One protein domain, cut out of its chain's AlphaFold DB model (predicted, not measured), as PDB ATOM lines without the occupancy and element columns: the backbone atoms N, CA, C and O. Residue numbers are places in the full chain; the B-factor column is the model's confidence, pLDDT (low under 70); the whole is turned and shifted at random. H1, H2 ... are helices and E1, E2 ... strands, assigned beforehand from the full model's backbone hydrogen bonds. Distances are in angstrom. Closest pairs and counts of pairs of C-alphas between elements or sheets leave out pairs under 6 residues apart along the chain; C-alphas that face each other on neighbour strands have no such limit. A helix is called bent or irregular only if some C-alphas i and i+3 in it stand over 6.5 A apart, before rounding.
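AT A GLANCE: This is residues 343 to 520, 532 to 539 and 649 to 664 of the 673 residues of the protein "5-methylthioadenosine/S-adenosylhomocysteine deaminase" of Thraustotheca clavata (UniProt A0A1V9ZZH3). What shape is this? A small twisted sheet of three parallel strands, E1 to E3, is covered by a fan of helices, H3, H4, H5 and H6, that run along its strands. H1, H2 and H8 gather beyond the E1 edge, H8 packing on H1 and H3, while H7 sits away from the other named elements. What builds it? The 202 printed residues, with eight named helices and three named strands in the order H1 H2 H3 E1 H4 E2 H5 E3 H6 H7 H8, are mostly helix in class; the sheet's order is E1 E2 E3. How large is it? It is compact, with a radius of gyration of the C-alphas of 16.9 A and spans of 52 by 42 by 32 A.

IN THESE COORDINATES: Where do the elements up to the first strand lie? H1 is residues 346 to 351, from C-alpha 346 at (-43.966, -45.002, 14.807). H2 is 360 to 375, irregular with C-alphas 366 and 369 7.1 A apart; H3 is 378 to 394, 24.0 A long; E1 is 397 to 404. What follows? H4 is 407 to 417, E2 420 to 427 and 22.1 A long, H5 438 to 451, E3 458 to 464, H6 472 to 485, H7 497 to 505, and H8 649 to 664, 23.0 A long, ending at C-alpha 664 (-57.449, -60.514, 23.423).

HOW THE PARTS SIT: How is the sheet paired? E1 and E2 are parallel at 11 degrees, with N 402 and O 422 2.8 A apart; E2 and E3 are parallel at 27 degrees, with N 425 and O 461 2.8 A apart. E1, H4, E2 and E2, H5, E3 are strand-helix-strand units, parallel neighbours with a helix between, each with a right-handed crossover. What is on it? In two layers, helices on one face of a sheet, H3, H4, H5 and H6 have heights of 9.6, 8.8, 9.3 and 9.4 A over the sheet. Which helices touch? The hub H3 touches H1 at Gly 384 and Ser 347, H4 at Cys 382 and Ala 409, and H8 at His 387 and Val 651, with closest C-alphas 3.9, 5.2 and 5.7 A apart. Are the helix backbones complete? In H3 to H7 every O i to N i+4 pair is within hydrogen-bond range; H1 has 0 of 2 but 3 of 3 O i to N i+3 pairs, H2 10 of 12 and H8 11 of 12.

THE WHOLE: Which residues are farthest apart? The C-alphas of Ser 516 and Asn 649, at 52.8 A. Where is it cut? Residues 521 to 531 and 540 to 648 are not printed, with C-alpha gaps of 23.7 A and 21.4 A. Which link is long, and where is confidence low? H6 to H7 is long, and residues 507 to 518 are under 70.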
ATOM      1  N   HIS A 343     -39.001 -42.821   6.602       98.69
ATOM      2  CA  HIS A 343     -40.397 -43.241   6.588       98.69
ATOM      3  C   HIS A 343     -40.697 -44.192   7.756       98.69
ATOM      4  O   HIS A 343     -40.080 -45.255   7.848       98.69
ATOM      5  N   THR A 344     -41.635 -43.801   8.623       98.12
ATOM      6  CA  THR A 344     -42.118 -44.606   9.753       98.12
ATOM      7  C   THR A 344     -43.620 -44.469   9.981       98.12
ATOM      8  O   THR A 344     -44.201 -43.404   9.759       98.12
ATOM      9  N   HIS A 345     -44.195 -45.529  10.547       98.12
ATOM     10  CA  HIS A 345     -45.441 -45.504  11.313       98.12
ATOM     11  C   HIS A 345     -45.109 -45.794  12.781       98.12
ATOM     12  O   HIS A 345     -45.209 -46.935  13.247       98.12
ATOM     13  N   ALA A 346     -44.618 -44.792  13.516       97.12
ATOM     14  CA  ALA A 346     -43.966 -45.002  14.807       97.12
ATOM     15  C   ALA A 346     -44.873 -45.736  15.797       97.12
ATOM     16  O   ALA A 346     -44.421 -46.641  16.486       97.12
ATOM     17  N   SER A 347     -46.160 -45.419  15.861       97.56
ATOM     18  CA  SER A 347     -47.025 -46.024  16.886       97.56
ATOM     19  C   SER A 347     -47.323 -47.512  16.657       97.56
ATOM     20  O   SER A 347     -47.733 -48.209  17.586       97.56
ATOM     21  N   MET A 348     -47.028 -48.041  15.463       97.88
ATOM     22  CA  MET A 348     -47.212 -49.459  15.141       97.88
ATOM     23  C   MET A 348     -46.211 -50.383  15.848       97.88
ATOM     24  O   MET A 348     -46.336 -51.600  15.754       97.88
ATOM     25  N   THR A 349     -45.259 -49.865  16.633       97.81
ATOM     26  CA  THR A 349     -44.441 -50.708  17.530       97.81
ATOM     27  C   THR A 349     -45.248 -51.434  18.599       97.81
ATOM     28  O   THR A 349     -44.767 -52.439  19.128       97.81
ATOM     29  N   LEU A 350     -46.470 -50.979  18.892       97.81
ATOM     30  CA  LEU A 350     -47.436 -51.697  19.730       97.81
ATOM     31  C   LEU A 350     -48.138 -52.853  18.993       97.81
ATOM     32  O   LEU A 350     -48.722 -53.712  19.647       97.81
ATOM     33  N   LEU A 351     -48.060 -52.886  17.659       97.31
ATOM     34  CA  LEU A 351     -48.631 -53.918  16.781       97.31
ATOM     35  C   LEU A 351     -47.564 -54.882  16.236       97.31
ATOM     36  O   LEU A 351     -47.830 -55.676  15.338       97.31
ATOM     37  N   ARG A 352     -46.340 -54.799  16.760       96.75
ATOM     38  CA  ARG A 352     -45.196 -55.585  16.297       96.75
ATOM     39  C   ARG A 352     -45.478 -57.086  16.370       96.75
ATOM     40  O   ARG A 352     -45.726 -57.600  17.461       96.75
ATOM     41  N   GLY A 353     -45.370 -57.772  15.231       94.88
ATOM     42  CA  GLY A 353     -45.601 -59.218  15.121       94.88
ATOM     43  C   GLY A 353     -47.032 -59.644  15.458       94.88
ATOM     44  O   GLY A 353     -47.240 -60.741  15.971       94.88
ATOM     45  N   LEU A 354     -48.015 -58.752  15.272       93.94
ATOM     46  CA  LEU A 354     -49.424 -59.072  15.503       93.94
ATOM     47  C   LEU A 354     -49.953 -60.060  14.458       93.94
ATOM     48  O   LEU A 354     -50.610 -61.033  14.814       93.94
ATOM     49  N   ALA A 355     -49.668 -59.790  13.186       91.50
ATOM     50  CA  ALA A 355     -50.019 -60.629  12.053       91.50
ATOM     51  C   ALA A 355     -48.878 -60.550  11.036       91.50
ATOM     52  O   ALA A 355     -48.535 -59.460  10.590       91.50
ATOM     53  N   ASP A 356     -48.309 -61.699  10.686       92.00
ATOM     54  CA  ASP A 356     -47.191 -61.835   9.751       92.00
ATOM     55  C   ASP A 356     -47.589 -62.791   8.603       92.00
ATOM     56  O   ASP A 356     -48.618 -63.470   8.671       92.00
ATOM     57  N   ASP A 357     -46.782 -62.845   7.538       92.12
ATOM     58  CA  ASP A 357     -46.904 -63.811   6.429       92.12
ATOM     59  C   ASP A 357     -48.219 -63.754   5.617       92.12
ATOM     60  O   ASP A 357     -48.695 -64.766   5.089       92.12
ATOM     61  N   LYS A 358     -48.803 -62.556   5.460       85.56
ATOM     62  CA  LYS A 358     -50.015 -62.310   4.653       85.56
ATOM     63  C   LYS A 358     -49.782 -61.300   3.515       85.56
ATOM     64  O   LYS A 358     -48.975 -60.386   3.668       85.56
ATOM     65  N   PRO A 359     -50.517 -61.400   2.387       82.75
ATOM     66  CA  PRO A 359     -50.553 -60.338   1.377       82.75
ATOM     67  C   PRO A 359     -51.062 -59.012   1.958       82.75
ATOM     68  O   PRO A 359     -51.958 -59.024   2.803       82.75
ATOM     69  N   LEU A 360     -50.557 -57.882   1.446       78.69
ATOM     70  CA  LEU A 360     -50.833 -56.530   1.959       78.69
ATOM     71  C   LEU A 360     -52.326 -56.263   2.215       78.69
ATOM     72  O   LEU A 360     -52.702 -55.876   3.318       78.69
ATOM     73  N   CYS A 361     -53.192 -56.504   1.226       78.06
ATOM     74  CA  CYS A 361     -54.625 -56.229   1.362       78.06
ATOM     75  C   CYS A 361     -55.285 -57.064   2.468       78.06
ATOM     76  O   CYS A 361     -56.116 -56.543   3.208       78.06
ATOM     77  N   ASN A 362     -54.917 -58.340   2.598       81.75
ATOM     78  CA  ASN A 362     -55.446 -59.221   3.638       81.75
ATOM     79  C   ASN A 362     -54.953 -58.780   5.013       81.75
ATOM     80  O   ASN A 362     -55.757 -58.596   5.918       81.75
ATOM     81  N   TRP A 363     -53.651 -58.531   5.142       86.81
ATOM     82  CA  TRP A 363     -53.037 -58.045   6.374       86.81
ATOM     83  C   TRP A 363     -53.678 -56.737   6.870       86.81
ATOM     84  O   TRP A 363     -54.053 -56.623   8.039       86.81
ATOM     85  N   LEU A 364     -53.897 -55.773   5.969       82.25
ATOM     86  CA  LEU A 364     -54.560 -54.510   6.298       82.25
ATOM     87  C   LEU A 364     -56.019 -54.709   6.715       82.25
ATOM     88  O   LEU A 364     -56.433 -54.231   7.769       82.25
ATOM     89  N   MET A 365     -56.811 -55.391   5.886       83.50
ATOM     90  CA  MET A 365     -58.267 -55.442   6.045       83.50
ATOM     91  C   MET A 365     -58.723 -56.411   7.138       83.50
ATOM     92  O   MET A 365     -59.755 -56.169   7.766       83.50
ATOM     93  N   GLU A 366     -57.991 -57.504   7.356       85.50
ATOM     94  CA  GLU A 366     -58.356 -58.545   8.321       85.50
ATOM     95  C   GLU A 366     -57.773 -58.280   9.713       85.50
ATOM     96  O   GLU A 366     -58.421 -58.608  10.707       85.50
ATOM     97  N   ASP A 367     -56.576 -57.688   9.797       89.25
ATOM     98  CA  ASP A 367     -55.817 -57.629  11.049       89.25
ATOM     99  C   ASP A 367     -55.545 -56.190  11.505       89.25
ATOM    100  O   ASP A 367     -55.953 -55.811  12.609       89.25
ATOM    101  N   ILE A 368     -54.896 -55.370  10.670       90.38
ATOM    102  CA  ILE A 368     -54.418 -54.039  11.076       90.38
ATOM    103  C   ILE A 368     -55.555 -53.030  11.216       90.38
ATOM    104  O   ILE A 368     -55.777 -52.548  12.323       90.38
ATOM    105  N   PHE A 369     -56.319 -52.732  10.160       87.69
ATOM    106  CA  PHE A 369     -57.383 -51.721  10.217       87.69
ATOM    107  C   PHE A 369     -58.453 -52.012  11.275       87.69
ATOM    108  O   PHE A 369     -58.856 -51.071  11.965       87.69
ATOM    109  N   PRO A 370     -58.915 -53.262  11.478       89.69
ATOM    110  CA  PRO A 370     -59.850 -53.542  12.564       89.69
ATOM    111  C   PRO A 370     -59.237 -53.292  13.950       89.69
ATOM    112  O   PRO A 370     -59.893 -52.709  14.819       89.69
ATOM    113  N   THR A 371     -57.970 -53.671  14.147       92.94
ATOM    114  CA  THR A 371     -57.249 -53.428  15.406       92.94
ATOM    115  C   THR A 371     -57.046 -51.932  15.637       92.94
ATOM    116  O   THR A 371     -57.325 -51.427  16.728       92.94
ATOM    117  N   GLU A 372     -56.628 -51.195  14.609       91.81
ATOM    118  CA  GLU A 372     -56.458 -49.745  14.662       91.81
ATOM    119  C   GLU A 372     -57.776 -49.036  14.967       91.81
ATOM    120  O   GLU A 372     -57.834 -48.200  15.868       91.81
ATOM    121  N   GLY A 373     -58.857 -49.430  14.287       90.56
ATOM    122  CA  GLY A 373     -60.196 -48.887  14.498       90.56
ATOM    123  C   GLY A 373     -60.716 -49.069  15.927       90.56
ATOM    124  O   GLY A 373     -61.542 -48.276  16.377       90.56
ATOM    125  N   LYS A 374     -60.222 -50.078  16.658       93.88
ATOM    126  CA  LYS A 374     -60.582 -50.309  18.062       93.88
ATOM    127  C   LYS A 374     -59.694 -49.560  19.056       93.88
ATOM    128  O   LYS A 374     -60.205 -49.125  20.088       93.88
ATOM    129  N   PHE A 375     -58.387 -49.464  18.805       95.81
ATOM    130  CA  PHE A 375     -57.417 -49.051  19.830       95.81
ATOM    131  C   PHE A 375     -56.726 -47.711  19.583       95.81
ATOM    132  O   PHE A 375     -56.281 -47.081  20.548       95.81
ATOM    133  N   VAL A 376     -56.614 -47.260  18.331       96.25
ATOM    134  CA  VAL A 376     -55.853 -46.048  18.015       96.25
ATOM    135  C   VAL A 376     -56.562 -44.823  18.591       96.25
ATOM    136  O   VAL A 376     -57.725 -44.536  18.318       96.25
ATOM    137  N   SER A 377     -55.821 -44.102  19.421       97.25
ATOM    138  CA  SER A 377     -56.220 -42.914  20.172       97.25
ATOM    139  C   SER A 377     -54.972 -42.074  20.455       97.25
ATOM    140  O   SER A 377     -53.855 -42.557  20.249       97.25
ATOM    141  N   ASP A 378     -55.127 -40.860  20.987       96.94
ATOM    142  CA  ASP A 378     -53.983 -40.052  21.438       96.94
ATOM    143  C   ASP A 378     -53.063 -40.819  22.405       96.94
ATOM    144  O   ASP A 378     -51.844 -40.753  22.277       96.94
ATOM    145  N   GLU A 379     -53.626 -41.595  23.341       97.88
ATOM    146  CA  GLU A 379     -52.845 -42.386  24.304       97.88
ATOM    147  C   GLU A 379     -52.050 -43.500  23.611       97.88
ATOM    148  O   GLU A 379     -50.862 -43.671  23.884       97.88
ATOM    149  N   PHE A 380     -52.682 -44.221  22.677       98.44
ATOM    150  CA  PHE A 380     -52.008 -45.247  21.876       98.44
ATOM    151  C   PHE A 380     -50.833 -44.652  21.098       98.44
ATOM    152  O   PHE A 380     -49.744 -45.226  21.074       98.44
ATOM    153  N   VAL A 381     -51.043 -43.481  20.492       98.62
ATOM    154  CA  VAL A 381     -50.027 -42.824  19.667       98.62
ATOM    155  C   VAL A 381     -48.890 -42.258  20.513       98.62
ATOM    156  O   VAL A 381     -47.728 -42.428  20.145       98.62
ATOM    157  N   CYS A 382     -49.177 -41.665  21.672       98.50
ATOM    158  CA  CYS A 382     -48.147 -41.253  22.630       98.50
ATOM    159  C   CYS A 382     -47.287 -42.443  23.080       98.50
ATOM    160  O   CYS A 382     -46.059 -42.400  22.988       98.50
ATOM    161  N   ASP A 383     -47.921 -43.528  23.528       98.56
ATOM    162  CA  ASP A 383     -47.225 -44.700  24.064       98.56
ATOM    163  C   ASP A 383     -46.400 -45.425  22.996       98.56
ATOM    164  O   ASP A 383     -45.241 -45.779  23.233       98.56
ATOM    165  N   GLY A 384     -46.978 -45.620  21.809       98.56
ATOM    166  CA  GLY A 384     -46.296 -46.245  20.679       98.56
ATOM    167  C   GLY A 384     -45.151 -45.382  20.149       98.56
ATOM    168  O   GLY A 384     -44.051 -45.883  19.925       98.56
ATOM    169  N   THR A 385     -45.353 -44.068  20.031       98.81
ATOM    170  CA  THR A 385     -44.289 -43.138  19.614       98.81
ATOM    171  C   THR A 385     -43.156 -43.086  20.639       98.81
ATOM    172  O   THR A 385     -41.989 -43.059  20.250       98.81
ATOM    173  N   LEU A 386     -43.458 -43.137  21.942       98.81
ATOM    174  CA  LEU A 386     -42.441 -43.179  22.997       98.81
ATOM    175  C   LEU A 386     -41.599 -44.461  22.910       98.81
ATOM    176  O   LEU A 386     -40.372 -44.402  23.017       98.81
ATOM    177  N   HIS A 387     -42.244 -45.608  22.677       98.69
ATOM    178  CA  HIS A 387     -41.559 -46.879  22.436       98.69
ATOM    179  C   HIS A 387     -40.649 -46.801  21.204       98.69
ATOM    180  O   HIS A 387     -39.487 -47.209  21.260       98.69
ATOM    181  N   SER A 388     -41.137 -46.206  20.121       98.69
ATOM    182  CA  SER A 388     -40.384 -46.051  18.877       98.69
ATOM    183  C   SER A 388     -39.210 -45.103  19.007       98.69
ATOM    184  O   SER A 388     -38.124 -45.421  18.535       98.69
ATOM    185  N   ALA A 389     -39.381 -43.973  19.694       98.81
ATOM    186  CA  ALA A 389     -38.285 -43.061  19.990       98.81
ATOM    187  C   ALA A 389     -37.213 -43.746  20.850       98.81
ATOM    188  O   ALA A 389     -36.025 -43.590  20.576       98.81
ATOM    189  N   ALA A 390     -37.611 -44.554  21.838       98.69
ATOM    190  CA  ALA A 390     -36.676 -45.339  22.639       98.69
ATOM    191  C   ALA A 390     -35.868 -46.329  21.781       98.69
ATOM    192  O   ALA A 390     -34.647 -46.393  21.923       98.69
ATOM    193  N   GLU A 391     -36.517 -47.070  20.876       98.62
ATOM    194  CA  GLU A 391     -35.831 -47.994  19.960       98.62
ATOM    195  C   GLU A 391     -34.903 -47.246  18.991       98.62
ATOM    196  O   GLU A 391     -33.724 -47.585  18.897       98.62
ATOM    197  N   MET A 392     -35.410 -46.198  18.339       98.81
ATOM    198  CA  MET A 392     -34.686 -45.400  17.349       98.81
ATOM    199  C   MET A 392     -33.457 -44.701  17.940       98.81
ATOM    200  O   MET A 392     -32.375 -44.766  17.354       98.81
ATOM    201  N   ILE A 393     -33.581 -44.078  19.116       98.81
ATOM    202  CA  ILE A 393     -32.443 -43.445  19.799       98.81
ATOM    203  C   ILE A 393     -31.402 -44.507  20.166       98.81
ATOM    204  O   ILE A 393     -30.214 -44.302  19.929       98.81
ATOM    205  N   ARG A 394     -31.822 -45.668  20.686       98.50
ATOM    206  CA  ARG A 394     -30.901 -46.773  21.003       98.50
ATOM    207  C   ARG A 394     -30.190 -47.334  19.770       98.50
ATOM    208  O   ARG A 394     -29.134 -47.929  19.932       98.50
ATOM    209  N   SER A 395     -30.739 -47.154  18.569       97.50
ATOM    210  CA  SER A 395     -30.143 -47.608  17.309       97.50
ATOM    211  C   SER A 395     -29.478 -46.502  16.485       97.50
ATOM    212  O   SER A 395     -29.152 -46.738  15.323       97.50
ATOM    213  N   GLY A 396     -29.267 -45.303  17.037       98.50
ATOM    214  CA  GLY A 396     -28.555 -44.221  16.340       98.50
ATOM    215  C   GLY A 396     -29.400 -43.425  15.336       98.50
ATOM    216  O   GLY A 396     -28.864 -42.711  14.486       98.50
ATOM    217  N   THR A 397     -30.724 -43.517  15.410       98.88
ATOM    218  CA  THR A 397     -31.635 -42.663  14.642       98.88
ATOM    219  C   THR A 397     -31.930 -41.394  15.437       98.88
ATOM    220  O   THR A 397     -32.399 -41.447  16.571       98.88
ATOM    221  N   THR A 398     -31.675 -40.236  14.832       98.88
ATOM    222  CA  THR A 398     -31.884 -38.919  15.460       98.88
ATOM    223  C   THR A 398     -33.082 -38.168  14.894       98.88
ATOM    224  O   THR A 398     -33.573 -37.234  15.531       98.88
ATOM    225  N   CYS A 399     -33.558 -38.571  13.711       98.88
ATOM    226  CA  CYS A 399     -34.673 -37.946  13.017       98.88
ATOM    227  C   CYS A 399     -35.608 -38.996  12.406       98.88
ATOM    228  O   CYS A 399     -35.131 -39.912  11.736       98.88
ATOM    229  N   ALA A 400     -36.917 -38.835  12.604       98.69
ATOM    230  CA  ALA A 400     -37.954 -39.665  11.992       98.69
ATOM    231  C   ALA A 400     -38.807 -38.861  10.997       98.69
ATOM    232  O   ALA A 400     -39.097 -37.685  11.223       98.69
ATOM    233  N   ASN A 401     -39.224 -39.488   9.900       98.75
ATOM    234  CA  ASN A 401     -40.277 -38.986   9.024       98.75
ATOM    235  C   ASN A 401     -41.549 -39.800   9.269       98.75
ATOM    236  O   ASN A 401     -41.740 -40.876   8.700       98.75
ATOM    237  N   GLU A 402     -42.372 -39.277  10.164       98.38
ATOM    238  CA  GLU A 402     -43.530 -39.949  10.721       98.38
ATOM    239  C   GLU A 402     -44.774 -39.699   9.878       98.38
ATOM    240  O   GLU A 402     -45.064 -38.554   9.532       98.38
ATOM    241  N   MET A 403     -45.561 -40.740   9.621       97.69
ATOM    242  CA  MET A 403     -46.905 -40.594   9.064       97.69
ATOM    243  C   MET A 403     -47.888 -41.528   9.767       97.69
ATOM    244  O   MET A 403     -47.916 -42.721   9.514       97.69
ATOM    245  N   TYR A 404     -48.726 -41.007  10.656       97.38
ATOM    246  CA  TYR A 404     -49.729 -41.825  11.341       97.38
ATOM    247  C   TYR A 404     -50.886 -40.967  11.857       97.38
ATOM    248  O   TYR A 404     -50.918 -39.745  11.669       97.38
ATOM    249  N   PHE A 405     -51.866 -41.606  12.491       95.88
ATOM    250  CA  PHE A 405     -52.980 -40.921  13.144       95.88
ATOM    251  C   PHE A 405     -52.525 -40.132  14.380       95.88
ATOM    252  O   PHE A 405     -51.456 -40.379  14.930       95.88
ATOM    253  N   PHE A 406     -53.356 -39.180  14.824       97.94
ATOM    254  CA  PHE A 406     -53.088 -38.308  15.980       97.94
ATOM    255  C   PHE A 406     -51.691 -37.640  15.942       97.94
ATOM    256  O   PHE A 406     -50.908 -37.755  16.885       97.94
ATOM    257  N   PRO A 407     -51.356 -36.894  14.872       97.88
ATOM    258  CA  PRO A 407     -50.025 -36.317  14.675       97.88
ATOM    259  C   PRO A 407     -49.565 -35.372  15.794       97.88
ATOM    260  O   PRO A 407     -48.361 -35.201  15.975       97.88
ATOM    261  N   ASP A 408     -50.472 -34.761  16.565       98.25
ATOM    262  CA  ASP A 408     -50.076 -33.946  17.722       98.25
ATOM    263  C   ASP A 408     -49.475 -34.788  18.857       98.25
ATOM    264  O   ASP A 408     -48.472 -34.401  19.460       98.25
ATOM    265  N   ALA A 409     -50.055 -35.963  19.120       98.56
ATOM    266  CA  ALA A 409     -49.544 -36.920  20.097       98.56
ATOM    267  C   ALA A 409     -48.135 -37.391  19.705       98.56
ATOM    268  O   ALA A 409     -47.217 -37.359  20.527       98.56
ATOM    269  N   ALA A 410     -47.920 -37.711  18.425       98.56
ATOM    270  CA  ALA A 410     -46.599 -38.082  17.919       98.56
ATOM    271  C   ALA A 410     -45.591 -36.918  18.010       98.56
ATOM    272  O   ALA A 410     -44.503 -37.072  18.568       98.56
ATOM    273  N   ALA A 411     -45.960 -35.730  17.514       98.62
ATOM    274  CA  ALA A 411     -45.102 -34.543  17.518       98.62
ATOM    275  C   ALA A 411     -44.677 -34.124  18.930       98.62
ATOM    276  O   ALA A 411     -43.488 -33.914  19.183       98.62
ATOM    277  N   SER A 412     -45.631 -34.046  19.859       98.38
ATOM    278  CA  SER A 412     -45.355 -33.692  21.252       98.38
ATOM    279  C   SER A 412     -44.490 -34.742  21.950       98.38
ATOM    280  O   SER A 412     -43.581 -34.380  22.699       98.38
ATOM    281  N   THR A 413     -44.695 -36.028  21.654       98.75
ATOM    282  CA  THR A 413     -43.872 -37.113  22.198       98.75
ATOM    283  C   THR A 413     -42.427 -37.001  21.717       98.75
ATOM    284  O   THR A 413     -41.526 -36.936  22.556       98.75
ATOM    285  N   PHE A 414     -42.187 -36.884  20.403       98.75
ATOM    286  CA  PHE A 414     -40.836 -36.692  19.858       98.75
ATOM    287  C   PHE A 414     -40.148 -35.446  20.431       98.75
ATOM    288  O   PHE A 414     -38.989 -35.516  20.850       98.75
ATOM    289  N   GLU A 415     -40.868 -34.323  20.520       98.25
ATOM    290  CA  GLU A 415     -40.326 -33.081  21.075       98.25
ATOM    291  C   GLU A 415     -39.955 -33.234  22.558       98.25
ATOM    292  O   GLU A 415     -38.875 -32.800  22.967       98.25
ATOM    293  N   SER A 416     -40.800 -33.904  23.351       98.12
ATOM    294  CA  SER A 416     -40.581 -34.100  24.791       98.12
ATOM    295  C   SER A 416     -39.326 -34.921  25.101       98.12
ATOM    296  O   SER A 416     -38.580 -34.592  26.029       98.12
ATOM    297  N   VAL A 417     -39.036 -35.941  24.285       98.31
ATOM    298  CA  VAL A 417     -37.842 -36.786  24.442       98.31
ATOM    299  C   VAL A 417     -36.596 -36.165  23.806       98.31
ATOM    300  O   VAL A 417     -35.484 -36.638  24.045       98.31
ATOM    301  N   GLY A 418     -36.759 -35.071  23.053       98.19
ATOM    302  CA  GLY A 418     -35.685 -34.329  22.394       98.19
ATOM    303  C   GLY A 418     -35.280 -34.873  21.024       98.19
ATOM    304  O   GLY A 418     -34.220 -34.496  20.528       98.19
ATOM    305  N   MET A 419     -36.090 -35.741  20.417       98.44
ATOM    306  CA  MET A 419     -35.833 -36.319  19.098       98.44
ATOM    307  C   MET A 419     -36.412 -35.427  17.992       98.44
ATOM    308  O   MET A 419     -37.434 -34.761  18.170       98.44
ATOM    309  N   ARG A 420     -35.748 -35.389  16.835       98.62
ATOM    310  CA  ARG A 420     -36.211 -34.620  15.675       98.62
ATOM    311  C   ARG A 420     -37.258 -35.415  14.899       98.62
ATOM    312  O   ARG A 420     -37.121 -36.626  14.748       98.62
ATOM    313  N   ALA A 421     -38.260 -34.736  14.350       98.69
ATOM    314  CA  ALA A 421     -39.216 -35.390  13.466       98.69
ATOM    315  C   ALA A 421     -39.788 -34.448  12.401       98.69
ATOM    316  O   ALA A 421     -40.015 -33.260  12.647       98.69
ATOM    317  N   LEU A 422     -40.042 -35.004  11.217       98.69
ATOM    318  CA  LEU A 422     -41.012 -34.479  10.265       98.69
ATOM    319  C   LEU A 422     -42.311 -35.267  10.468       98.69
ATOM    320  O   LEU A 422     -42.323 -36.464  10.226       98.69
ATOM    321  N   VAL A 423     -43.370 -34.619  10.953       98.75
ATOM    322  CA  VAL A 423     -44.633 -35.289  11.302       98.75
ATOM    323  C   VAL A 423     -45.712 -34.980  10.267       98.75
ATOM    324  O   VAL A 423     -46.183 -33.843  10.131       98.75
ATOM    325  N   GLY A 424     -46.101 -36.019   9.542       98.25
ATOM    326  CA  GLY A 424     -47.100 -36.015   8.490       98.25
ATOM    327  C   GLY A 424     -48.516 -35.885   9.020       98.25
ATOM    328  O   GLY A 424     -48.968 -36.656   9.860       98.25
ATOM    329  N   GLN A 425     -49.238 -34.900   8.496       97.88
ATOM    330  CA  GLN A 425     -50.664 -34.744   8.737       97.88
ATOM    331  C   GLN A 425     -51.420 -35.696   7.808       97.88
ATOM    332  O   GLN A 425     -51.532 -35.413   6.614       97.88
ATOM    333  N   ILE A 426     -51.867 -36.833   8.346       95.31
ATOM    334  CA  ILE A 426     -52.557 -37.875   7.578       95.31
ATOM    335  C   ILE A 426     -53.826 -37.329   6.909       95.31
ATOM    336  O   ILE A 426     -54.609 -36.611   7.538       95.31
ATOM    337  N   THR A 427     -54.040 -37.697   5.645       92.06
ATOM    338  CA  THR A 427     -55.250 -37.347   4.889       92.06
ATOM    339  C   THR A 427     -55.756 -38.558   4.110       92.06
ATOM    340  O   THR A 427     -54.999 -39.172   3.356       92.06
ATOM    341  N   MET A 428     -57.044 -38.873   4.275       90.31
ATOM    342  CA  MET A 428     -57.743 -40.002   3.644       90.31
ATOM    343  C   MET A 428     -59.215 -39.642   3.381       90.31
ATOM    344  O   MET A 428     -59.741 -38.719   4.008       90.31
ATOM    345  N   GLU A 429     -59.892 -40.370   2.488       89.06
ATOM    346  CA  GLU A 429     -61.320 -40.139   2.191       89.06
ATOM    347  C   GLU A 429     -62.278 -40.652   3.278       89.06
ATOM    348  O   GLU A 429     -63.352 -40.085   3.472       89.06
ATOM    349  N   PHE A 430     -61.916 -41.721   3.986       86.75
ATOM    350  CA  PHE A 430     -62.809 -42.381   4.938       86.75
ATOM    351  C   PHE A 430     -62.571 -41.944   6.394       86.75
ATOM    352  O   PHE A 430     -61.473 -41.493   6.752       86.75
ATOM    353  N   PRO A 431     -63.609 -42.051   7.249       90.12
ATOM    354  CA  PRO A 431     -63.499 -41.697   8.654       90.12
ATOM    355  C   PRO A 431     -62.585 -42.669   9.405       90.12
ATOM    356  O   PRO A 431     -62.577 -43.872   9.149       90.12
ATOM    357  N   THR A 432     -61.857 -42.135  10.376       90.94
ATOM    358  CA  THR A 432     -61.020 -42.880  11.324       90.94
ATOM    359  C   THR A 432     -61.288 -42.378  12.741       90.94
ATOM    360  O   THR A 432     -62.047 -41.427  12.943       90.94
ATOM    361  N   ALA A 433     -60.631 -42.973  13.739       90.62
ATOM    362  CA  ALA A 433     -60.654 -42.453  15.105       90.62
ATOM    363  C   ALA A 433     -60.130 -41.005  15.200       90.62
ATOM    364  O   ALA A 433     -60.538 -40.260  16.089       90.62
ATOM    365  N   TYR A 434     -59.251 -40.588  14.277       94.56
ATOM    366  CA  TYR A 434     -58.667 -39.249  14.285       94.56
ATOM    367  C   TYR A 434     -59.538 -38.202  13.588       94.56
ATOM    368  O   TYR A 434     -59.567 -37.059  14.043       94.56
ATOM    369  N   GLY A 435     -60.246 -38.535  12.505       92.81
ATOM    370  CA  GLY A 435     -61.030 -37.548  11.757       92.81
ATOM    371  C   GLY A 435     -62.143 -38.137  10.900       92.81
ATOM    372  O   GLY A 435     -62.096 -39.299  10.511       92.81
ATOM    373  N   SER A 436     -63.161 -37.326  10.603       94.56
ATOM    374  CA  SER A 436     -64.374 -37.785   9.905       94.56
ATOM    375  C   SER A 436     -64.276 -37.787   8.372       94.56
ATOM    376  O   SER A 436     -65.239 -38.165   7.710       94.56
ATOM    377  N   GLY A 437     -63.159 -37.325   7.804       93.56
ATOM    378  CA  GLY A 437     -62.930 -37.204   6.359       93.56
ATOM    379  C   GLY A 437     -61.985 -36.044   6.004       93.56
ATOM    380  O   GLY A 437     -61.516 -35.343   6.909       93.56
ATOM    381  N   PRO A 438     -61.718 -35.795   4.705       93.62
ATOM    382  CA  PRO A 438     -60.681 -34.865   4.240       93.62
ATOM    383  C   PRO A 438     -60.736 -33.464   4.856       93.62
ATOM    384  O   PRO A 438     -59.712 -32.944   5.294       93.62
ATOM    385  N   ASP A 439     -61.919 -32.847   4.915       95.44
ATOM    386  CA  ASP A 439     -62.058 -31.469   5.405       95.44
ATOM    387  C   ASP A 439     -61.727 -31.334   6.898       95.44
ATOM    388  O   ASP A 439     -61.096 -30.356   7.301       95.44
ATOM    389  N   ASP A 440     -62.081 -32.337   7.705       97.31
ATOM    390  CA  ASP A 440     -61.733 -32.387   9.129       97.31
ATOM    391  C   ASP A 440     -60.222 -32.622   9.320       97.31
ATOM    392  O   ASP A 440     -59.582 -31.915  10.103       97.31
ATOM    393  N   TYR A 441     -59.611 -33.522   8.534       97.25
ATOM    394  CA  TYR A 441     -58.154 -33.719   8.543       97.25
ATOM    395  C   TYR A 441     -57.400 -32.420   8.216       97.25
ATOM    396  O   TYR A 441     -56.485 -32.037   8.949       97.25
ATOM    397  N   PHE A 442     -57.808 -31.684   7.174       97.12
ATOM    398  CA  PHE A 442     -57.184 -30.401   6.830       97.12
ATOM    399  C   PHE A 442     -57.408 -29.326   7.896       97.12
ATOM    400  O   PHE A 442     -56.486 -28.558   8.180       97.12
ATOM    401  N   ALA A 443     -58.599 -29.250   8.495       97.00
ATOM    402  CA  ALA A 443     -58.877 -28.299   9.568       97.00
ATOM    403  C   ALA A 443     -57.942 -28.530  10.767       97.00
ATOM    404  O   ALA A 443     -57.314 -27.583  11.251       97.00
ATOM    405  N   LYS A 444     -57.771 -29.791  11.183       97.69
ATOM    406  CA  LYS A 444     -56.837 -30.184  12.250       97.69
ATOM    407  C   LYS A 444     -55.380 -29.921  11.867       97.69
ATOM    408  O   LYS A 444     -54.639 -29.340  12.662       97.69
ATOM    409  N   ALA A 445     -54.987 -30.232  10.629       97.31
ATOM    410  CA  ALA A 445     -53.645 -29.948  10.121       97.31
ATOM    411  C   ALA A 445     -53.285 -28.455  10.251       97.31
ATOM    412  O   ALA A 445     -52.209 -28.121  10.745       97.31
ATOM    413  N   ARG A 446     -54.195 -27.532   9.895       97.19
ATOM    414  CA  ARG A 446     -53.953 -26.074  10.018       97.19
ATOM    415  C   ARG A 446     -53.653 -25.638  11.450       97.19
ATOM    416  O   ARG A 446     -52.823 -24.751  11.656       97.19
ATOM    417  N   VAL A 447     -54.316 -26.237  12.439       97.44
ATOM    418  CA  VAL A 447     -54.055 -25.944  13.857       97.44
ATOM    419  C   VAL A 447     -52.626 -26.346  14.220       97.44
ATOM    420  O   VAL A 447     -51.894 -25.553  14.816       97.44
ATOM    421  N   LEU A 448     -52.192 -27.532  13.792       97.44
ATOM    422  CA  LEU A 448     -50.866 -28.059  14.120       97.44
ATOM    423  C   LEU A 448     -49.736 -27.311  13.405       97.44
ATOM    424  O   LEU A 448     -48.728 -26.999  14.041       97.44
ATOM    425  N   PHE A 449     -49.920 -26.914  12.142       97.12
ATOM    426  CA  PHE A 449     -48.952 -26.066  11.429       97.12
ATOM    427  C   PHE A 449     -48.707 -24.729  12.134       97.12
ATOM    428  O   PHE A 449     -47.571 -24.262  12.177       97.12
ATOM    429  N   ASN A 450     -49.734 -24.145  12.755       94.56
ATOM    430  CA  ASN A 450     -49.562 -22.948  13.575       94.56
ATOM    431  C   ASN A 450     -48.886 -23.244  14.922       94.56
ATOM    432  O   ASN A 450     -48.049 -22.452  15.355       94.56
ATOM    433  N   LYS A 451     -49.220 -24.372  15.566       96.81
ATOM    434  CA  LYS A 451     -48.648 -24.795  16.856       96.81
ATOM    435  C   LYS A 451     -47.134 -25.019  16.773       96.81
ATOM    436  O   LYS A 451     -46.404 -24.519  17.622       96.81
ATOM    437  N   TYR A 452     -46.659 -25.721  15.742       96.75
ATOM    438  CA  TYR A 452     -45.255 -26.146  15.625       96.75
ATOM    439  C   TYR A 452     -44.384 -25.257  14.722       96.75
ATOM    440  O   TYR A 452     -43.224 -25.591  14.475       96.75
ATOM    441  N   LYS A 453     -44.889 -24.108  14.248       93.25
ATOM    442  CA  LYS A 453     -44.162 -23.219  13.316       93.25
ATOM    443  C   LYS A 453     -42.755 -22.825  13.805       93.25
ATOM    444  O   LYS A 453     -41.814 -22.791  13.012       93.25
ATOM    445  N   ASP A 454     -42.615 -22.596  15.112       93.75
ATOM    446  CA  ASP A 454     -41.381 -22.129  15.756       93.75
ATOM    447  C   ASP A 454     -40.580 -23.273  16.411       93.75
ATOM    448  O   ASP A 454     -39.537 -23.029  17.024       93.75
ATOM    449  N   SER A 455     -41.030 -24.530  16.281       94.94
ATOM    450  CA  SER A 455     -40.296 -25.666  16.847       94.94
ATOM    451  C   SER A 455     -38.950 -25.860  16.138       94.94
ATOM    452  O   SER A 455     -38.821 -25.782  14.905       94.94
ATOM    453  N   LYS A 456     -37.919 -26.127  16.950       91.75
ATOM    454  CA  LYS A 456     -36.550 -26.427  16.504       91.75
ATOM    455  C   LYS A 456     -36.349 -27.904  16.154       91.75
ATOM    456  O   LYS A 456     -35.393 -28.228  15.445       91.75
ATOM    457  N   LEU A 457     -37.206 -28.785  16.672       96.62
ATOM    458  CA  LEU A 457     -37.104 -30.240  16.524       96.62
ATOM    459  C   LEU A 457     -38.207 -30.806  15.631       96.62
ATOM    460  O   LEU A 457     -37.935 -31.717  14.851       96.62
ATOM    461  N   ILE A 458     -39.411 -30.237  15.694       98.25
ATOM    462  CA  ILE A 458     -40.558 -30.701  14.919       98.25
ATOM    463  C   ILE A 458     -40.750 -29.826  13.685       98.25
ATOM    464  O   ILE A 458     -40.785 -28.595  13.757       98.25
ATOM    465  N   LYS A 459     -40.898 -30.476  12.534       97.81
ATOM    466  CA  LYS A 459     -41.468 -29.891  11.316       97.81
ATOM    467  C   LYS A 459     -42.671 -30.719  10.902       97.81
ATOM    468  O   LYS A 459     -42.777 -31.876  11.289       97.81
ATOM    469  N   LEU A 460     -43.571 -30.132  10.121       98.06
ATOM    470  CA  LEU A 460     -44.769 -30.821   9.651       98.06
ATOM    471  C   LEU A 460     -44.756 -30.973   8.129       98.06
ATOM    472  O   LEU A 460     -44.298 -30.087   7.401       98.06
ATOM    473  N   SER A 461     -45.284 -32.097   7.663       98.12
ATOM    474  CA  SER A 461     -45.602 -32.381   6.262       98.12
ATOM    475  C   SER A 461     -47.103 -32.635   6.130       98.12
ATOM    476  O   SER A 461     -47.795 -32.871   7.117       98.12
ATOM    477  N   ILE A 462     -47.631 -32.572   4.912       98.00
ATOM    478  CA  ILE A 462     -48.955 -33.122   4.608       98.00
ATOM    479  C   ILE A 462     -48.752 -34.551   4.095       98.00
ATOM    480  O   ILE A 462     -47.871 -34.786   3.266       98.00
ATOM    481  N   ALA A 463     -49.526 -35.504   4.606       97.75
ATOM    482  CA  ALA A 463     -49.324 -36.922   4.342       97.75
ATOM    483  C   ALA A 463     -50.598 -37.575   3.778       97.75
ATOM    484  O   ALA A 463     -51.312 -38.259   4.511       97.75
ATOM    485  N   PRO A 464     -50.955 -37.342   2.498       96.31
ATOM    486  CA  PRO A 464     -51.948 -38.194   1.848       96.31
ATOM    487  C   PRO A 464     -51.475 -39.647   1.907       96.31
ATOM    488  O   PRO A 464     -50.334 -39.922   1.552       96.31
ATOM    489  N   HIS A 465     -52.335 -40.564   2.349       94.12
ATOM    490  CA  HIS A 465     -51.920 -41.946   2.596       94.12
ATOM    491  C   HIS A 465     -51.380 -42.636   1.329       94.12
ATOM    492  O   HIS A 465     -50.191 -42.932   1.251       94.12
ATOM    493  N   ALA A 466     -52.241 -42.860   0.334       90.94
ATOM    494  CA  ALA A 466     -51.898 -43.529  -0.924       90.94
ATOM    495  C   ALA A 466     -52.899 -43.166  -2.040       90.94
ATOM    496  O   ALA A 466     -54.037 -42.783  -1.723       90.94
ATOM    497  N   PRO A 467     -52.556 -43.342  -3.333       89.00
ATOM    498  CA  PRO A 467     -53.457 -43.066  -4.457       89.00
ATOM    499  C   PRO A 467     -54.797 -43.808  -4.415       89.00
ATOM    500  O   PRO A 467     -55.775 -43.306  -4.953       89.00
ATOM    501  N   TYR A 468     -54.865 -44.971  -3.762       84.50
ATOM    502  CA  TYR A 468     -56.084 -45.774  -3.588       84.50
ATOM    503  C   TYR A 468     -56.917 -45.399  -2.343       84.50
ATOM    504  O   TYR A 468     -57.897 -46.052  -1.995       84.50
ATOM    505  N   THR A 469     -56.555 -44.321  -1.645       86.75
ATOM    506  CA  THR A 469     -57.266 -43.853  -0.433       86.75
ATOM    507  C   THR A 469     -57.583 -42.359  -0.437       86.75
ATOM    508  O   THR A 469     -58.206 -41.861   0.503       86.75
ATOM    509  N   VAL A 470     -57.150 -41.642  -1.477       90.06
ATOM    510  CA  VAL A 470     -57.227 -40.182  -1.590       90.06
ATOM    511  C   VAL A 470     -57.723 -39.827  -2.987       90.06
ATOM    512  O   VAL A 470     -57.093 -40.188  -3.976       90.06
ATOM    513  N   ALA A 471     -58.838 -39.102  -3.080       89.19
ATOM    514  CA  ALA A 471     -59.420 -38.710  -4.360       89.19
ATOM    515  C   ALA A 471     -58.702 -37.498  -4.984       89.19
ATOM    516  O   ALA A 471     -58.083 -36.687  -4.290       89.19
ATOM    517  N   ASP A 472     -58.865 -37.299  -6.295       88.69
ATOM    518  CA  ASP A 472     -58.275 -36.184  -7.057       88.69
ATOM    519  C   ASP A 472     -58.566 -34.808  -6.443       88.69
ATOM    520  O   ASP A 472     -57.681 -33.953  -6.344       88.69
ATOM    521  N   GLY A 473     -59.806 -34.592  -5.992       91.19
ATOM    522  CA  GLY A 473     -60.204 -33.350  -5.326       91.19
ATOM    523  C   GLY A 473     -59.435 -33.111  -4.024       91.19
ATOM    524  O   GLY A 473     -59.067 -31.975  -3.716       91.19
ATOM    525  N   THR A 474     -59.127 -34.178  -3.288       94.06
ATOM    526  CA  THR A 474     -58.328 -34.125  -2.063       94.06
ATOM    527  C   THR A 474     -56.849 -33.925  -2.379       94.06
ATOM    528  O   THR A 474     -56.218 -33.084  -1.742       94.06
ATOM    529  N   PHE A 475     -56.297 -34.561  -3.418       94.62
ATOM    530  CA  PHE A 475     -54.935 -34.266  -3.892       94.62
ATOM    531  C   PHE A 475     -54.761 -32.806  -4.332       94.62
ATOM    532  O   PHE A 475     -53.732 -32.191  -4.041       94.62
ATOM    533  N   ALA A 476     -55.771 -32.207  -4.971       94.62
ATOM    534  CA  ALA A 476     -55.753 -30.782  -5.296       94.62
ATOM    535  C   ALA A 476     -55.668 -29.907  -4.031       94.62
ATOM    536  O   ALA A 476     -54.875 -28.962  -3.991       94.62
ATOM    537  N   LYS A 477     -56.410 -30.260  -2.971       96.31
ATOM    538  CA  LYS A 477     -56.315 -29.596  -1.657       96.31
ATOM    539  C   LYS A 477     -54.954 -29.817  -0.994       96.31
ATOM    540  O   LYS A 477     -54.396 -28.863  -0.463       96.31
ATOM    541  N   VAL A 478     -54.385 -31.026  -1.067       96.81
ATOM    542  CA  VAL A 478     -53.025 -31.328  -0.572       96.81
ATOM    543  C   VAL A 478     -52.001 -30.418  -1.243       96.81
ATOM    544  O   VAL A 478     -51.177 -29.814  -0.558       96.81
ATOM    545  N   LYS A 479     -52.067 -30.280  -2.573       96.75
ATOM    546  CA  LYS A 479     -51.180 -29.386  -3.324       96.75
ATOM    547  C   LYS A 479     -51.337 -27.936  -2.866       96.75
ATOM    548  O   LYS A 479     -50.341 -27.290  -2.559       96.75
ATOM    549  N   GLN A 480     -52.574 -27.446  -2.779       97.12
ATOM    550  CA  GLN A 480     -52.851 -26.080  -2.336       97.12
ATOM    551  C   GLN A 480     -52.329 -25.828  -0.911       97.12
ATOM    552  O   GLN A 480     -51.727 -24.791  -0.645       97.12
ATOM    553  N   PHE A 481     -52.497 -26.799  -0.010       96.81
ATOM    554  CA  PHE A 481     -51.985 -26.748   1.358       96.81
ATOM    555  C   PHE A 481     -50.449 -26.739   1.398       96.81
ATOM    556  O   PHE A 481     -49.846 -25.958   2.133       96.81
ATOM    557  N   SER A 482     -49.806 -27.592   0.595       96.81
ATOM    558  CA  SER A 482     -48.346 -27.649   0.463       96.81
ATOM    559  C   SER A 482     -47.775 -26.315  -0.018       96.81
ATOM    560  O   SER A 482     -46.796 -25.840   0.553       96.81
ATOM    561  N   GLU A 483     -48.415 -25.670  -0.996       97.06
ATOM    562  CA  GLU A 483     -48.030 -24.342  -1.489       97.06
ATOM    563  C   GLU A 483     -48.247 -23.244  -0.435       97.06
ATOM    564  O   GLU A 483     -47.387 -22.380  -0.269       97.06
ATOM    565  N   GLU A 484     -49.357 -23.294   0.307       96.00
ATOM    566  CA  GLU A 484     -49.691 -22.319   1.353       96.00
ATOM    567  C   GLU A 484     -48.687 -22.337   2.515       96.00
ATOM    568  O   GLU A 484     -48.204 -21.285   2.936       96.00
ATOM    569  N   PHE A 485     -48.351 -23.525   3.020       94.50
ATOM    570  CA  PHE A 485     -47.475 -23.688   4.185       94.50
ATOM    571  C   PHE A 485     -46.013 -23.980   3.823       94.50
ATOM    572  O   PHE A 485     -45.193 -24.172   4.722       94.50
ATOM    573  N   ASN A 486     -45.673 -24.026   2.528       94.81
ATOM    574  CA  ASN A 486     -44.383 -24.521   2.030       94.81
ATOM    575  C   ASN A 486     -44.028 -25.896   2.642       94.81
ATOM    576  O   ASN A 486     -42.898 -26.150   3.069       94.81
ATOM    577  N   ALA A 487     -45.036 -26.765   2.742       95.31
ATOM    578  CA  ALA A 487     -44.945 -28.058   3.407       95.31
ATOM    579  C   ALA A 487     -44.524 -29.160   2.431       95.31
ATOM    580  O   ALA A 487     -44.926 -29.169   1.266       95.31
ATOM    581  N   ARG A 488     -43.750 -30.134   2.918       96.75
ATOM    582  CA  ARG A 488     -43.441 -31.357   2.161       96.75
ATOM    583  C   ARG A 488     -44.683 -32.244   2.049       96.75
ATOM    584  O   ARG A 488     -45.545 -32.196   2.921       96.75
ATOM    585  N   ILE A 489     -44.734 -33.058   0.997       98.25
ATOM    586  CA  ILE A 489     -45.753 -34.093   0.797       98.25
ATOM    587  C   ILE A 489     -45.093 -35.455   1.031       98.25
ATOM    588  O   ILE A 489     -44.056 -35.732   0.427       98.25
ATOM    589  N   HIS A 490     -45.686 -36.277   1.893       98.25
ATOM    590  CA  HIS A 490     -45.263 -37.654   2.179       98.25
ATOM    591  C   HIS A 490     -46.383 -38.604   1.743       98.25
ATOM    592  O   HIS A 490     -47.511 -38.440   2.180       98.25
ATOM    593  N   LEU A 491     -46.101 -39.528   0.827       97.12
ATOM    594  CA  LEU A 491     -47.109 -40.353   0.158       97.12
ATOM    595  C   LEU A 491     -46.538 -41.747  -0.116       97.12
ATOM    596  O   LEU A 491     -45.443 -41.828  -0.682       97.12
ATOM    597  N   HIS A 492     -47.276 -42.809   0.217       95.56
ATOM    598  CA  HIS A 492     -47.009 -44.141  -0.333       95.56
ATOM    599  C   HIS A 492     -47.380 -44.137  -1.813       95.56
ATOM    600  O   HIS A 492     -48.477 -43.709  -2.173       95.56
ATOM    601  N   LEU A 493     -46.460 -44.549  -2.683       91.75
ATOM    602  CA  LEU A 493     -46.654 -44.457  -4.126       91.75
ATOM    603  C   LEU A 493     -45.950 -45.604  -4.841       91.75
ATOM    604  O   LEU A 493     -44.735 -45.748  -4.701       91.75
ATOM    605  N   HIS A 494     -46.700 -46.318  -5.683       89.44
ATOM    606  CA  HIS A 494     -46.211 -47.461  -6.460       89.44
ATOM    607  C   HIS A 494     -45.586 -48.536  -5.561       89.44
ATOM    608  O   HIS A 494     -44.502 -49.049  -5.846       89.44
ATOM    609  N   GLU A 495     -46.263 -48.844  -4.459       88.12
ATOM    610  CA  GLU A 495     -45.808 -49.839  -3.490       88.12
ATOM    611  C   GLU A 495     -45.971 -51.258  -4.046       88.12
ATOM    612  O   GLU A 495     -45.097 -52.107  -3.870       88.12
ATOM    613  N   THR A 496     -47.066 -51.509  -4.773       85.25
ATOM    614  CA  THR A 496     -47.378 -52.826  -5.343       85.25
ATOM    615  C   THR A 496     -47.690 -52.758  -6.836       85.25
ATOM    616  O   THR A 496     -48.191 -51.757  -7.354       85.25
ATOM    617  N   GLU A 497     -47.448 -53.861  -7.550       84.06
ATOM    618  CA  GLU A 497     -47.887 -54.000  -8.944       84.06
ATOM    619  C   GLU A 497     -49.417 -53.907  -9.065       84.06
ATOM    620  O   GLU A 497     -49.914 -53.333 -10.032       84.06
ATOM    621  N   GLY A 498     -50.155 -54.403  -8.063       81.81
ATOM    622  CA  GLY A 498     -51.613 -54.285  -7.986       81.81
ATOM    623  C   GLY A 498     -52.077 -52.829  -8.021       81.81
ATOM    624  O   GLY A 498     -52.893 -52.480  -8.866       81.81
ATOM    625  N   GLU A 499     -51.473 -51.958  -7.205       83.88
ATOM    626  CA  GLU A 499     -51.745 -50.511  -7.218       83.88
ATOM    627  C   GLU A 499     -51.536 -49.898  -8.616       83.88
ATOM    628  O   GLU A 499     -52.433 -49.225  -9.133       83.88
ATOM    629  N   CYS A 500     -50.370 -50.139  -9.239       83.62
ATOM    630  CA  CYS A 500     -50.073 -49.648 -10.594       83.62
ATOM    631  C   CYS A 500     -51.103 -50.180 -11.607       83.62
ATOM    632  O   CYS A 500     -51.631 -49.418 -12.417       83.62
ATOM    633  N   CYS A 501     -51.406 -51.479 -11.562       82.50
ATOM    634  CA  CYS A 501     -52.331 -52.130 -12.486       82.50
ATOM    635  C   CYS A 501     -53.747 -51.570 -12.344       82.50
ATOM    636  O   CYS A 501     -54.373 -51.227 -13.347       82.50
ATOM    637  N   ASP A 502     -54.243 -51.412 -11.119       80.31
ATOM    638  CA  ASP A 502     -55.571 -50.865 -10.851       80.31
ATOM    639  C   ASP A 502     -55.694 -49.414 -11.335       80.31
ATOM    640  O   ASP A 502     -56.695 -49.053 -11.960       80.31
ATOM    641  N   SER A 503     -54.642 -48.609 -11.144       81.38
ATOM    642  CA  SER A 503     -54.544 -47.247 -11.682       81.38
ATOM    643  C   SER A 503     -54.598 -47.225 -13.217       81.38
ATOM    644  O   SER A 503     -55.435 -46.529 -13.804       81.38
ATOM    645  N   GLU A 504     -53.747 -48.018 -13.881       81.56
ATOM    646  CA  GLU A 504     -53.611 -48.049 -15.346       81.56
ATOM    647  C   GLU A 504     -54.848 -48.641 -16.042       81.56
ATOM    648  O   GLU A 504     -55.286 -48.150 -17.088       81.56
ATOM    649  N   THR A 505     -55.429 -49.693 -15.463       76.44
ATOM    650  CA  THR A 505     -56.616 -50.387 -15.994       76.44
ATOM    651  C   THR A 505     -57.928 -49.748 -15.556       76.44
ATOM    652  O   THR A 505     -58.985 -50.121 -16.067       76.44
ATOM    653  N   LYS A 506     -57.870 -48.750 -14.663       71.44
ATOM    654  CA  LYS A 506     -59.035 -48.079 -14.070       71.44
ATOM    655  C   LYS A 506     -59.941 -49.051 -13.312       71.44
ATOM    656  O   LYS A 506     -61.162 -48.871 -13.279       71.44
ATOM    657  N   THR A 507     -59.342 -50.079 -12.716       69.56
ATOM    658  CA  THR A 507     -60.048 -51.080 -11.920       69.56
ATOM    659  C   THR A 507     -60.288 -50.524 -10.513       69.56
ATOM    660  O   THR A 507     -59.362 -50.020  -9.880       69.56
ATOM    661  N   PRO A 508     -61.528 -50.556  -9.994       60.00
ATOM    662  CA  PRO A 508     -61.832 -50.028  -8.671       60.00
ATOM    663  C   PRO A 508     -61.422 -51.031  -7.584       60.00
ATOM    664  O   PRO A 508     -62.244 -51.824  -7.136       60.00
ATOM    665  N   SER A 509     -60.163 -50.990  -7.148       58.56
ATOM    666  CA  SER A 509     -59.705 -51.734  -5.963       58.56
ATOM    667  C   SER A 509     -59.813 -50.940  -4.658       58.56
ATOM    668  O   SER A 509     -59.850 -51.553  -3.600       58.56
ATOM    669  N   MET A 510     -59.932 -49.606  -4.752       55.19
ATOM    670  CA  MET A 510     -60.480 -48.596  -3.815       55.19
ATOM    671  C   MET A 510     -59.939 -47.239  -4.289       55.19
ATOM    672  O   MET A 510     -58.735 -47.118  -4.419       55.19
ATOM    673  N   LEU A 511     -60.790 -46.261  -4.639       62.34
ATOM    674  CA  LEU A 511     -60.466 -44.853  -5.002       62.34
ATOM    675  C   LEU A 511     -59.201 -44.562  -5.857       62.34
ATOM    676  O   LEU A 511     -58.765 -43.415  -5.906       62.34
ATOM    677  N   CYS A 512     -58.634 -45.557  -6.543       62.16
ATOM    678  CA  CYS A 512     -57.313 -45.473  -7.152       62.16
ATOM    679  C   CYS A 512     -57.262 -44.380  -8.217       62.16
ATOM    680  O   CYS A 512     -58.061 -44.383  -9.162       62.16
ATOM    681  N   HIS A 513     -56.331 -43.435  -8.046       67.19
ATOM    682  CA  HIS A 513     -56.104 -42.371  -9.015       67.19
ATOM    683  C   HIS A 513     -55.854 -42.974 -10.399       67.19
ATOM    684  O   HIS A 513     -54.949 -43.784 -10.570       67.19
ATOM    685  N   GLN A 514     -56.641 -42.572 -11.393       69.62
ATOM    686  CA  GLN A 514     -56.559 -43.110 -12.748       69.62
ATOM    687  C   GLN A 514     -55.522 -42.321 -13.548       69.62
ATOM    688  O   GLN A 514     -55.852 -41.348 -14.232       69.62
ATOM    689  N   SER A 515     -54.259 -42.728 -13.450       66.88
ATOM    690  CA  SER A 515     -53.166 -42.085 -14.173       66.88
ATOM    691  C   SER A 515     -53.199 -42.459 -15.657       66.88
ATOM    692  O   SER A 515     -53.358 -43.622 -16.023       66.88
ATOM    693  N   SER A 516     -53.002 -41.478 -16.542       67.38
ATOM    694  CA  SER A 516     -52.707 -41.744 -17.959       67.38
ATOM    695  C   SER A 516     -51.241 -42.122 -18.205       67.38
ATOM    696  O   SER A 516     -50.884 -42.530 -19.309       67.38
ATOM    697  N   GLU A 517     -50.384 -41.933 -17.201       67.56
ATOM    698  CA  GLU A 517     -48.956 -42.237 -17.239       67.56
ATOM    699  C   GLU A 517     -48.703 -43.643 -16.700       67.56
ATOM    700  O   GLU A 517     -49.233 -44.002 -15.650       67.56
ATOM    701  N   LYS A 518     -47.843 -44.400 -17.388       69.50
ATOM    702  CA  LYS A 518     -47.416 -45.732 -16.948       69.50
ATOM    703  C   LYS A 518     -46.351 -45.666 -15.860       69.50
ATOM    704  O   LYS A 518     -45.530 -44.734 -15.844       69.50
ATOM    705  N   CYS A 519     -46.297 -46.697 -15.018       70.38
ATOM    706  CA  CYS A 519     -45.207 -46.872 -14.059       70.38
ATOM    707  C   CYS A 519     -43.849 -46.898 -14.807       70.38
ATOM    708  O   CYS A 519     -43.683 -47.548 -15.841       70.38
ATOM    709  N   ARG A 520     -42.877 -46.099 -14.335       75.50
ATOM    710  CA  ARG A 520     -41.585 -45.876 -15.013       75.50
ATOM    711  C   ARG A 520     -40.409 -45.979 -14.041       75.50
ATOM    712  O   ARG A 520     -40.557 -45.551 -12.896       75.50
ATOM    713  N   THR A 532     -37.710 -47.427   7.670       98.44
ATOM    714  CA  THR A 532     -38.013 -48.763   8.220       98.44
ATOM    715  C   THR A 532     -39.455 -49.192   8.005       98.44
ATOM    716  O   THR A 532     -39.760 -50.348   8.279       98.44
ATOM    717  N   ASP A 533     -40.324 -48.263   7.591       97.94
ATOM    718  CA  ASP A 533     -41.777 -48.429   7.652       97.94
ATOM    719  C   ASP A 533     -42.257 -48.631   9.118       97.94
ATOM    720  O   ASP A 533     -41.561 -48.242  10.073       97.94
ATOM    721  N   GLY A 534     -43.467 -49.148   9.329       94.94
ATOM    722  CA  GLY A 534     -44.012 -49.548  10.621       94.94
ATOM    723  C   GLY A 534     -43.431 -50.866  11.139       94.94
ATOM    724  O   GLY A 534     -43.137 -51.800  10.403       94.94
ATOM    725  N   ALA A 535     -43.329 -51.003  12.460       96.94
ATOM    726  CA  ALA A 535     -42.796 -52.222  13.079       96.94
ATOM    727  C   ALA A 535     -43.729 -53.448  12.998       96.94
ATOM    728  O   ALA A 535     -43.404 -54.477  13.585       96.94
ATOM    729  N   ALA A 536     -44.874 -53.337  12.324       95.00
ATOM    730  CA  ALA A 536     -45.768 -54.454  12.037       95.00
ATOM    731  C   ALA A 536     -45.495 -55.102  10.658       95.00
ATOM    732  O   ALA A 536     -46.045 -56.163  10.388       95.00
ATOM    733  N   SER A 537     -44.646 -54.485   9.823       94.25
ATOM    734  CA  SER A 537     -44.251 -54.947   8.481       94.25
ATOM    735  C   SER A 537     -42.723 -54.991   8.279       94.25
ATOM    736  O   SER A 537     -42.245 -55.042   7.148       94.25
ATOM    737  N   ASN A 538     -41.936 -54.985   9.365       96.81
ATOM    738  CA  ASN A 538     -40.468 -54.989   9.319       96.81
ATOM    739  C   ASN A 538     -39.812 -56.195  10.022       96.81
ATOM    740  O   ASN A 538     -39.229 -57.049   9.366       96.81
ATOM    741  N   ASN A 539     -39.789 -56.366  11.348       96.50
ATOM    742  CA  ASN A 539     -40.547 -55.762  12.445       96.50
ATOM    743  C   ASN A 539     -39.626 -55.043  13.459       96.50
ATOM    744  O   ASN A 539     -39.774 -55.204  14.674       96.50
ATOM    745  N   ASN A 649     -38.711 -48.347  31.955       98.06
ATOM    746  CA  ASN A 649     -39.732 -49.069  32.714       98.06
ATOM    747  C   ASN A 649     -41.136 -48.574  32.365       98.06
ATOM    748  O   ASN A 649     -42.056 -49.389  32.276       98.06
ATOM    749  N   VAL A 650     -41.284 -47.271  32.108       97.81
ATOM    750  CA  VAL A 650     -42.536 -46.681  31.617       97.81
ATOM    751  C   VAL A 650     -42.877 -47.272  30.253       97.81
ATOM    752  O   VAL A 650     -43.964 -47.824  30.088       97.81
ATOM    753  N   VAL A 651     -41.916 -47.294  29.324       98.00
ATOM    754  CA  VAL A 651     -42.098 -47.906  27.994       98.00
ATOM    755  C   VAL A 651     -42.513 -49.375  28.110       98.00
ATOM    756  O   VAL A 651     -43.534 -49.783  27.562       98.00
ATOM    757  N   LYS A 652     -41.777 -50.177  28.891       97.56
ATOM    758  CA  LYS A 652     -42.087 -51.604  29.110       97.56
ATOM    759  C   LYS A 652     -43.472 -51.805  29.730       97.56
ATOM    760  O   LYS A 652     -44.151 -52.775  29.391       97.56
ATOM    761  N   SER A 653     -43.889 -50.923  30.639       97.81
ATOM    762  CA  SER A 653     -45.222 -50.950  31.249       97.81
ATOM    763  C   SER A 653     -46.316 -50.675  30.212       97.81
ATOM    764  O   SER A 653     -47.274 -51.444  30.116       97.81
ATOM    765  N   HIS A 654     -46.139 -49.646  29.377       97.06
ATOM    766  CA  HIS A 654     -47.087 -49.300  28.316       97.06
ATOM    767  C   HIS A 654     -47.222 -50.435  27.294       97.06
ATOM    768  O   HIS A 654     -48.340 -50.831  26.973       97.06
ATOM    769  N   CYS A 655     -46.114 -51.051  26.869       95.81
ATOM    770  CA  CYS A 655     -46.158 -52.201  25.961       95.81
ATOM    771  C   CYS A 655     -46.961 -53.373  26.546       95.81
ATOM    772  O   CYS A 655     -47.786 -53.964  25.853       95.81
ATOM    773  N   LYS A 656     -46.773 -53.695  27.834       95.88
ATOM    774  CA  LYS A 656     -47.533 -54.765  28.508       95.88
ATOM    775  C   LYS A 656     -49.022 -54.436  28.622       95.88
ATOM    776  O   LYS A 656     -49.847 -55.330  28.435       95.88
ATOM    777  N   LYS A 657     -49.357 -53.171  28.909       95.12
ATOM    778  CA  LYS A 657     -50.739 -52.667  28.949       95.12
ATOM    779  C   LYS A 657     -51.435 -52.902  27.605       95.12
ATOM    780  O   LYS A 657     -52.499 -53.517  27.571       95.12
ATOM    781  N   TRP A 658     -50.813 -52.464  26.512       97.44
ATOM    782  CA  TRP A 658     -51.381 -52.583  25.168       97.44
ATOM    783  C   TRP A 658     -51.449 -54.028  24.676       97.44
ATOM    784  O   TRP A 658     -52.490 -54.438  24.165       97.44
ATOM    785  N   TYR A 659     -50.401 -54.824  24.909       95.56
ATOM    786  CA  TYR A 659     -50.368 -56.238  24.523       95.56
ATOM    787  C   TYR A 659     -51.589 -57.011  25.037       95.56
ATOM    788  O   TYR A 659     -52.244 -57.700  24.260       95.56
ATOM    789  N   GLY A 660     -51.935 -56.868  26.323       91.50
ATOM    790  CA  GLY A 660     -53.052 -57.608  26.915       91.50
ATOM    791  C   GLY A 660     -54.394 -57.330  26.230       91.50
ATOM    792  O   GLY A 660     -55.163 -58.258  25.981       91.50
ATOM    793  N   ALA A 661     -54.662 -56.068  25.885       93.81
ATOM    794  CA  ALA A 661     -55.903 -55.670  25.226       93.81
ATOM    795  C   ALA A 661     -55.932 -56.066  23.740       93.81
ATOM    796  O   ALA A 661     -56.938 -56.594  23.258       93.81
ATOM    797  N   ILE A 662     -54.825 -55.843  23.025       96.06
ATOM    798  CA  ILE A 662     -54.712 -56.109  21.585       96.06
ATOM    799  C   ILE A 662     -54.755 -57.612  21.308       96.06
ATOM    800  O   ILE A 662     -55.532 -58.046  20.460       96.06
ATOM    801  N   ALA A 663     -54.006 -58.418  22.066       93.94
ATOM    802  CA  ALA A 663     -53.981 -59.870  21.891       93.94
ATOM    803  C   ALA A 663     -55.363 -60.502  22.127       93.94
ATOM    804  O   ALA A 663     -55.788 -61.360  21.354       93.94
ATOM    805  N   ALA A 664     -56.091 -60.046  23.154       93.94
ATOM    806  CA  ALA A 664     -57.449 -60.514  23.423       93.94
ATOM    807  C   ALA A 664     -58.403 -60.179  22.266       93.94
ATOM    808  O   ALA A 664     -59.138 -61.044  21.798       93.94
TER     809      ALA A 664